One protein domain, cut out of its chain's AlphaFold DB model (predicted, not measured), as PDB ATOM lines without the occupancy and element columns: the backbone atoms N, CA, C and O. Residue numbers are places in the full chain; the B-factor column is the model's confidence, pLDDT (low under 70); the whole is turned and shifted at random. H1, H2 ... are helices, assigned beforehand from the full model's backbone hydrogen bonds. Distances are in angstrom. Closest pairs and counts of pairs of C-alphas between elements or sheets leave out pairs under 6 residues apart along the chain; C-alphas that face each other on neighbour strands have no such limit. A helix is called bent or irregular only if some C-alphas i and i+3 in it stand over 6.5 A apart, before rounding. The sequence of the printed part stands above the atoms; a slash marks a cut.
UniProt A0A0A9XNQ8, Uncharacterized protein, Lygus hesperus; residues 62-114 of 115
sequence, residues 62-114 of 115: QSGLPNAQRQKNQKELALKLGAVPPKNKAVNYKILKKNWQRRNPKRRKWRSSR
ATOM      1  N   GLN A  62      -1.821 -39.314  15.586       90.94
ATOM      2  CA  GLN A  62      -1.096 -38.829  14.408       90.94
ATOM      3  C   GLN A  62      -1.569 -37.464  13.890       90.94
ATOM      4  O   GLN A  62      -0.758 -36.731  13.306       90.94
ATOM      5  N   SER A  63      -2.848 -37.112  14.057       91.31
ATOM      6  CA  SER A  63      -3.384 -35.847  13.539       91.31
ATOM      7  C   SER A  63      -2.836 -34.627  14.277       91.31
ATOM      8  O   SER A  63      -2.619 -33.603  13.635       91.31
ATOM      9  N   GLY A  64      -2.526 -34.754  15.571       93.00
ATOM     10  CA  GLY A  64      -1.924 -33.677  16.369       93.00
ATOM     11  C   GLY A  64      -0.437 -33.412  16.086       93.00
ATOM     12  O   GLY A  64       0.105 -32.407  16.535       93.00
ATOM     13  N   LEU A  65       0.243 -34.290  15.340       93.31
ATOM     14  CA  LEU A  65       1.670 -34.141  15.050       93.31
ATOM     15  C   LEU A  65       1.921 -33.216  13.847       93.31
ATOM     16  O   LEU A  65       1.208 -33.317  12.837       93.31
ATOM     17  N   PRO A  66       2.992 -32.397  13.877       95.56
ATOM     18  CA  PRO A  66       3.416 -31.606  12.729       95.56
ATOM     19  C   PRO A  66       3.820 -32.512  11.558       95.56
ATOM     20  O   PRO A  66       4.351 -33.612  11.742       95.56
ATOM     21  N   ASN A  67       3.633 -32.019  10.331       93.56
ATOM     22  CA  ASN A  67       3.820 -32.794   9.096       93.56
ATOM     23  C   ASN A  67       5.180 -33.508   9.017       93.56
ATOM     24  O   ASN A  67       5.252 -34.675   8.630       93.56
ATOM     25  N   ALA A  68       6.262 -32.844   9.439       94.62
ATOM     26  CA  ALA A  68       7.600 -33.429   9.434       94.62
ATOM     27  C   ALA A  68       7.728 -34.643  10.373       94.62
ATOM     28  O   ALA A  68       8.394 -35.619  10.030       94.62
ATOM     29  N   GLN A  69       7.096 -34.600  11.549       94.00
ATOM     30  CA  GLN A  69       7.102 -35.715  12.501       94.00
ATOM     31  C   GLN A  69       6.178 -36.839  12.029       94.00
ATOM     32  O   GLN A  69       6.567 -38.004  12.068       94.00
ATOM     33  N   ARG A  70       5.011 -36.501  11.468       93.69
ATOM     34  CA  ARG A  70       4.087 -37.480  10.877       93.69
ATOM     35  C   ARG A  70       4.758 -38.306   9.775       93.69
ATOM     36  O   ARG A  70       4.680 -39.531   9.794       93.69
ATOM     37  N   GLN A  71       5.483 -37.653   8.865       92.62
ATOM     38  CA  GLN A  71       6.225 -38.339   7.802       92.62
ATOM     39  C   GLN A  71       7.346 -39.236   8.341       92.62
ATOM     40  O   GLN A  71       7.589 -40.305   7.785       92.62
ATOM     41  N   LYS A  72       8.042 -38.824   9.408       93.56
ATOM     42  CA  LYS A  72       9.062 -39.663  10.060       93.56
ATOM     43  C   LYS A  72       8.431 -40.919  10.658       93.56
ATOM     44  O   LYS A  72       8.874 -42.013  10.329       93.56
ATOM     45  N   ASN A  73       7.347 -40.769  11.416       93.50
ATOM     46  CA  ASN A  73       6.642 -41.891  12.037       93.50
ATOM     47  C   ASN A  73       6.099 -42.880  10.994       93.50
ATOM     48  O   ASN A  73       6.212 -44.087  11.176       93.50
ATOM     49  N   GLN A  74       5.553 -42.383   9.878       92.38
ATOM     50  CA  GLN A  74       5.093 -43.232   8.774       92.38
ATOM     51  C   GLN A  74       6.245 -44.001   8.118       92.38
ATOM     52  O   GLN A  74       6.112 -45.196   7.858       92.38
ATOM     53  N   LYS A  75       7.390 -43.344   7.888       93.81
ATOM     54  CA  LYS A  75       8.594 -44.009   7.366       93.81
ATOM     55  C   LYS A  75       9.090 -45.084   8.329       93.81
ATOM     56  O   LYS A  75       9.365 -46.195   7.900       93.81
ATOM     57  N   GLU A  76       9.171 -44.781   9.621       94.06
ATOM     58  CA  GLU A  76       9.586 -45.744  10.647       94.06
ATOM     59  C   GLU A  76       8.632 -46.935  10.751       94.06
ATOM     60  O   GLU A  76       9.086 -48.073  10.856       94.06
ATOM     61  N   LEU A  77       7.320 -46.691  10.685       92.75
ATOM     62  CA  LEU A  77       6.318 -47.751  10.657       92.75
ATOM     63  C   LEU A  77       6.511 -48.650   9.432       92.75
ATOM     64  O   LEU A  77       6.568 -49.866   9.583       92.75
ATOM     65  N   ALA A  78       6.669 -48.066   8.243       94.94
ATOM     66  CA  ALA A  78       6.902 -48.826   7.019       94.94
ATOM     67  C   ALA A  78       8.166 -49.697   7.123       94.94
ATOM     68  O   ALA A  78       8.126 -50.873   6.775       94.94
ATOM     69  N   LEU A  79       9.262 -49.159   7.669       95.56
ATOM     70  CA  LEU A  79      10.494 -49.920   7.901       95.56
ATOM     71  C   LEU A  79      10.275 -51.100   8.860       95.56
ATOM     72  O   LEU A  79      10.756 -52.197   8.591       95.56
ATOM     73  N   LYS A  80       9.525 -50.904   9.954       94.06
ATOM     74  CA  LYS A  80       9.179 -51.987  10.899       94.06
ATOM     75  C   LYS A  80       8.314 -53.072  10.255       94.06
ATOM     76  O   LYS A  80       8.434 -54.232  10.624       94.06
ATOM     77  N   LEU A  81       7.474 -52.695   9.293       96.00
ATOM     78  CA  LEU A  81       6.661 -53.614   8.493       96.00
ATOM     79  C   LEU A  81       7.460 -54.316   7.380       96.00
ATOM     80  O   LEU A  81       6.883 -55.080   6.612       96.00
ATOM     81  N   GLY A  82       8.770 -54.072   7.282       94.81
ATOM     82  CA  GLY A  82       9.649 -54.718   6.307       94.81
ATOM     83  C   GLY A  82       9.783 -53.973   4.978       94.81
ATOM     84  O   GLY A  82      10.312 -54.536   4.022       94.81
ATOM     85  N   ALA A  83       9.339 -52.715   4.885       97.25
ATOM     86  CA  ALA A  83       9.591 -51.907   3.695       97.25
ATOM     87  C   ALA A  83      11.097 -51.670   3.496       97.25
ATOM     88  O   ALA A  83      11.844 -51.425   4.448       97.25
ATOM     89  N   VAL A  84      11.539 -51.685   2.238       96.69
ATOM     90  CA  VAL A  84      12.939 -51.427   1.886       96.69
ATOM     91  C   VAL A  84      13.288 -49.962   2.186       96.69
ATOM     92  O   VAL A  84      12.579 -49.059   1.729       96.69
ATOM     93  N   PRO A  85      14.375 -49.681   2.933       95.00
ATOM     94  CA  PRO A  85      14.765 -48.314   3.246       95.00
ATOM     95  C   PRO A  85      15.182 -47.530   1.994       95.00
ATOM     96  O   PRO A  85      15.803 -48.087   1.085       95.00
ATOM     97  N   PRO A  86      14.906 -46.214   1.947       91.75
ATOM     98  CA  PRO A  86      15.325 -45.381   0.829       91.75
ATOM     99  C   PRO A  86      16.855 -45.301   0.745       91.75
ATOM    100  O   PRO A  86      17.550 -45.235   1.765       91.75
ATOM    101  N   LYS A  87      17.389 -45.258  -0.483       93.19
ATOM    102  CA  LYS A  87      18.830 -45.096  -0.715       93.19
ATOM    103  C   LYS A  87      19.314 -43.744  -0.182       93.19
ATOM    104  O   LYS A  87      18.668 -42.712  -0.361       93.19
ATOM    105  N   ASN A  88      20.484 -43.754   0.453       90.69
ATOM    106  CA  ASN A  88      21.141 -42.531   0.906       90.69
ATOM    107  C   ASN A  88      21.644 -41.707  -0.286       90.69
ATOM    108  O   ASN A  88      21.993 -42.255  -1.331       90.69
ATOM    109  N   LYS A  89      21.733 -40.385  -0.104       92.56
ATOM    110  CA  LYS A  89      22.339 -39.490  -1.098       92.56
ATOM    111  C   LYS A  89      23.811 -39.849  -1.308       92.56
ATOM    112  O   LYS A  89      24.514 -40.148  -0.341       92.56
ATOM    113  N   ALA A  90      24.277 -39.761  -2.552       93.44
ATOM    114  CA  ALA A  90      25.697 -39.855  -2.859       93.44
ATOM    115  C   ALA A  90      26.420 -38.631  -2.275       93.44
ATOM    116  O   ALA A  90      26.038 -37.488  -2.517       93.44
ATOM    117  N   VAL A  91      27.447 -38.875  -1.467       94.06
ATOM    118  CA  VAL A  91      28.282 -37.843  -0.838       94.06
ATOM    119  C   VAL A  91      29.741 -38.249  -0.950       94.06
ATOM    120  O   VAL A  91      30.062 -39.436  -0.899       94.06
ATOM    121  N   ASN A  92      30.635 -37.262  -1.065       97.19
ATOM    122  CA  ASN A  92      32.074 -37.505  -1.110       97.19
ATOM    123  C   ASN A  92      32.525 -38.332   0.110       97.19
ATOM    124  O   ASN A  92      32.196 -38.010   1.257       97.19
ATOM    125  N   TYR A  93      33.321 -39.373  -0.139       94.56
ATOM    126  CA  TYR A  93      33.779 -40.316   0.882       94.56
ATOM    127  C   TYR A  93      34.468 -39.640   2.077       94.56
ATOM    128  O   TYR A  93      34.217 -40.012   3.227       94.56
ATOM    129  N   LYS A  94      35.289 -38.607   1.841       96.25
ATOM    130  CA  LYS A  94      35.989 -37.881   2.915       96.25
ATOM    131  C   LYS A  94      34.992 -37.220   3.878       96.25
ATOM    132  O   LYS A  94      35.153 -37.305   5.097       96.25
ATOM    133  N   ILE A  95      33.918 -36.637   3.339       95.44
ATOM    134  CA  ILE A  95      32.839 -36.003   4.115       95.44
ATOM    135  C   ILE A  95      32.029 -37.064   4.868       95.44
ATOM    136  O   ILE A  95      31.765 -36.913   6.064       95.44
ATOM    137  N   LEU A  96      31.687 -38.169   4.197       94.38
ATOM    138  CA  LEU A  96      30.958 -39.285   4.801       94.38
ATOM    139  C   LEU A  96      31.711 -39.861   6.010       94.38
ATOM    140  O   LEU A  96      31.123 -40.031   7.081       94.38
ATOM    141  N   LYS A  97      33.021 -40.095   5.870       92.19
ATOM    142  CA  LYS A  97      33.887 -40.616   6.936       92.19
ATOM    143  C   LYS A  97      33.950 -39.663   8.132       92.19
ATOM    144  O   LYS A  97      33.795 -40.113   9.270       92.19
ATOM    145  N   LYS A  98      34.102 -38.354   7.890       93.31
ATOM    146  CA  LYS A  98      34.092 -37.324   8.947       93.31
ATOM    147  C   LYS A  98      32.760 -37.313   9.703       93.31
ATOM    148  O   LYS A  98      32.745 -37.339  10.934       93.31
ATOM    149  N   ASN A  99      31.637 -37.350   8.987       92.56
ATOM    150  CA  ASN A  99      30.307 -37.395   9.598       92.56
ATOM    151  C   ASN A  99      30.081 -38.682  10.402       92.56
ATOM    152  O   ASN A  99      29.522 -38.638  11.498       92.56
ATOM    153  N   TRP A 100      30.551 -39.825   9.899       90.19
ATOM    154  CA  TRP A 100      30.456 -41.102  10.605       90.19
ATOM    155  C   TRP A 100      31.244 -41.098  11.922       90.19
ATOM    156  O   TRP A 100      30.721 -41.534  12.948       90.19
ATOM    157  N   GLN A 101      32.459 -40.537  11.918       89.25
ATOM    158  CA  GLN A 101      33.280 -40.378  13.123       89.25
ATOM    159  C   GLN A 101      32.622 -39.462  14.160       89.25
ATOM    160  O   GLN A 101      32.626 -39.796  15.344       89.25
ATOM    161  N   ARG A 102      32.011 -38.349  13.724       91.31
ATOM    162  CA  ARG A 102      31.263 -37.442  14.615       91.31
ATOM    163  C   ARG A 102      30.057 -38.129  15.256       91.31
ATOM    164  O   ARG A 102      29.801 -37.924  16.435       91.31
ATOM    165  N   ARG A 103      29.328 -38.953  14.495       90.88
ATOM    166  CA  ARG A 103      28.110 -39.636  14.969       90.88
ATOM    167  C   ARG A 103      28.394 -40.850  15.860       90.88
ATOM    168  O   ARG A 103      27.552 -41.189  16.679       90.88
ATOM    169  N   ASN A 104      29.548 -41.510  15.710       88.81
ATOM    170  CA  ASN A 104      29.877 -42.756  16.419       88.81
ATOM    171  C   ASN A 104      31.253 -42.715  17.123       88.81
ATOM    172  O   ASN A 104      32.122 -43.547  16.831       88.81
ATOM    173  N   PRO A 105      31.477 -41.808  18.094       82.25
ATOM    174  CA  PRO A 105      32.777 -41.669  18.758       82.25
ATOM    175  C   PRO A 105      33.197 -42.934  19.525       82.25
ATOM    176  O   PRO A 105      34.379 -43.277  19.549       82.25
ATOM    177  N   LYS A 106      32.232 -43.674  20.092       81.38
ATOM    178  CA  LYS A 106      32.463 -44.931  20.828       81.38
ATOM    179  C   LYS A 106      33.067 -46.026  19.936       81.38
ATOM    180  O   LYS A 106      34.032 -46.673  20.323       81.38
ATOM    181  N   ARG A 107      32.566 -46.174  18.700       76.12
ATOM    182  CA  ARG A 107      33.089 -47.157  17.728       76.12
ATOM    183  C   ARG A 107      34.491 -46.796  17.239       76.12
ATOM    184  O   ARG A 107      35.263 -47.686  16.907       76.12
ATOM    185  N   ARG A 108      34.830 -45.501  17.206       72.94
ATOM    186  CA  ARG A 108      36.192 -45.042  16.902       72.94
ATOM    187  C   ARG A 108      37.166 -45.459  18.002       72.94
ATOM    188  O   ARG A 108      38.156 -46.098  17.674       72.94
ATOM    189  N   LYS A 109      36.844 -45.149  19.267       73.50
ATOM    190  CA  LYS A 109      37.666 -45.516  20.437       73.50
ATOM    191  C   LYS A 109      37.921 -47.025  20.504       73.50
ATOM    192  O   LYS A 109      39.053 -47.438  20.685       73.50
ATOM    193  N   TRP A 110      36.885 -47.829  20.263       76.00
ATOM    194  CA  TRP A 110      36.992 -49.289  20.250       76.00
ATOM    195  C   TRP A 110      37.854 -49.846  19.106       76.00
ATOM    196  O   TRP A 110      38.515 -50.865  19.269       76.00
ATOM    197  N   ARG A 111      37.860 -49.197  17.932       68.00
ATOM    198  CA  ARG A 111      38.759 -49.586  16.832       68.00
ATOM    199  C   ARG A 111      40.203 -49.182  17.109       68.00
ATOM    200  O   ARG A 111      41.087 -49.942  16.759       68.00
ATOM    201  N   SER A 112      40.437 -48.017  17.716       74.25
ATOM    202  CA  SER A 112      41.792 -47.568  18.068       74.25
ATOM    203  C   SER A 112      42.399 -48.325  19.244       74.25
ATOM    204  O   SER A 112      43.604 -48.334  19.370       74.25
ATOM    205  N   SER A 113      41.585 -48.937  20.107       71.81
ATOM    206  CA  SER A 113      42.065 -49.786  21.205       71.81
ATOM    207  C   SER A 113      42.361 -51.228  20.776       71.81
ATOM    208  O   SER A 113      42.701 -52.051  21.615       71.81
ATOM    209  N   ARG A 114      42.118 -51.570  19.507       67.88
ATOM    210  CA  ARG A 114      42.265 -52.925  18.955       67.88
ATOM    211  C   ARG A 114      43.381 -53.010  17.900       67.88
ATOM    212  O   ARG A 114      43.592 -54.076  17.337       67.88
TER     213      ARG A 114
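This is residues 62 to 114 of the 115 residues of an uncharacterized protein of Lygus hesperus (UniProt A0A0A9XNQ8). Two separate pieces are strung on one chain: a lone helix, H1, at one end, and an L-shaped corner of two shorter helices, H2 and H3, at the other, with a long link, residues 81 to 92, strung between them. The three helices have no packed core. The printed part has 53 residues with three named helices, in the order H1, H2, H3, and no named strand; the class is all helix. The whole is extended, with a radius of gyration of the C-alphas of 16.4 A and spans of 47 by 24 by 24 A.

H1, residues 67 to 80, touches no helix. It is apart from H2, residues 93 to 103, and from H3, residues 105 to 112. H2 and H3 are close but not clearly touching; their closest C-alphas, those of Gln 101 and Arg 108, are 6.7 A apart. Their lines stand at a steep tilt of 69 degrees, only just short of about perpendicular, and they run opposite ways. In H1, H2 and H3 every O i to N i+4 pair is within hydrogen-bond range.

H1 runs 20.0 A from C-alpha 67 at (3.820, -32.794, 9.096) to C-alpha 80 at (9.179, -51.987, 10.899). H2 begins at C-alpha 93, at (33.779, -40.316, 0.882), and is 15.2 A long. H3 ends at C-alpha 112, at (41.792, -47.568, 18.068). No helix is bent.

The two C-alphas farthest apart, those of Ser 63 and Arg 114, are 49.0 A apart. The printed part has no cut. The link from H1 to H2, 12 residues, is long, and that from H2 to H3, 1 residue, is tight. Residues 87 to 99, of which 93 to 99 belong to H2, stand free. The mean pLDDT of the printed part is 89.9; residues 111 and 114 are under 70.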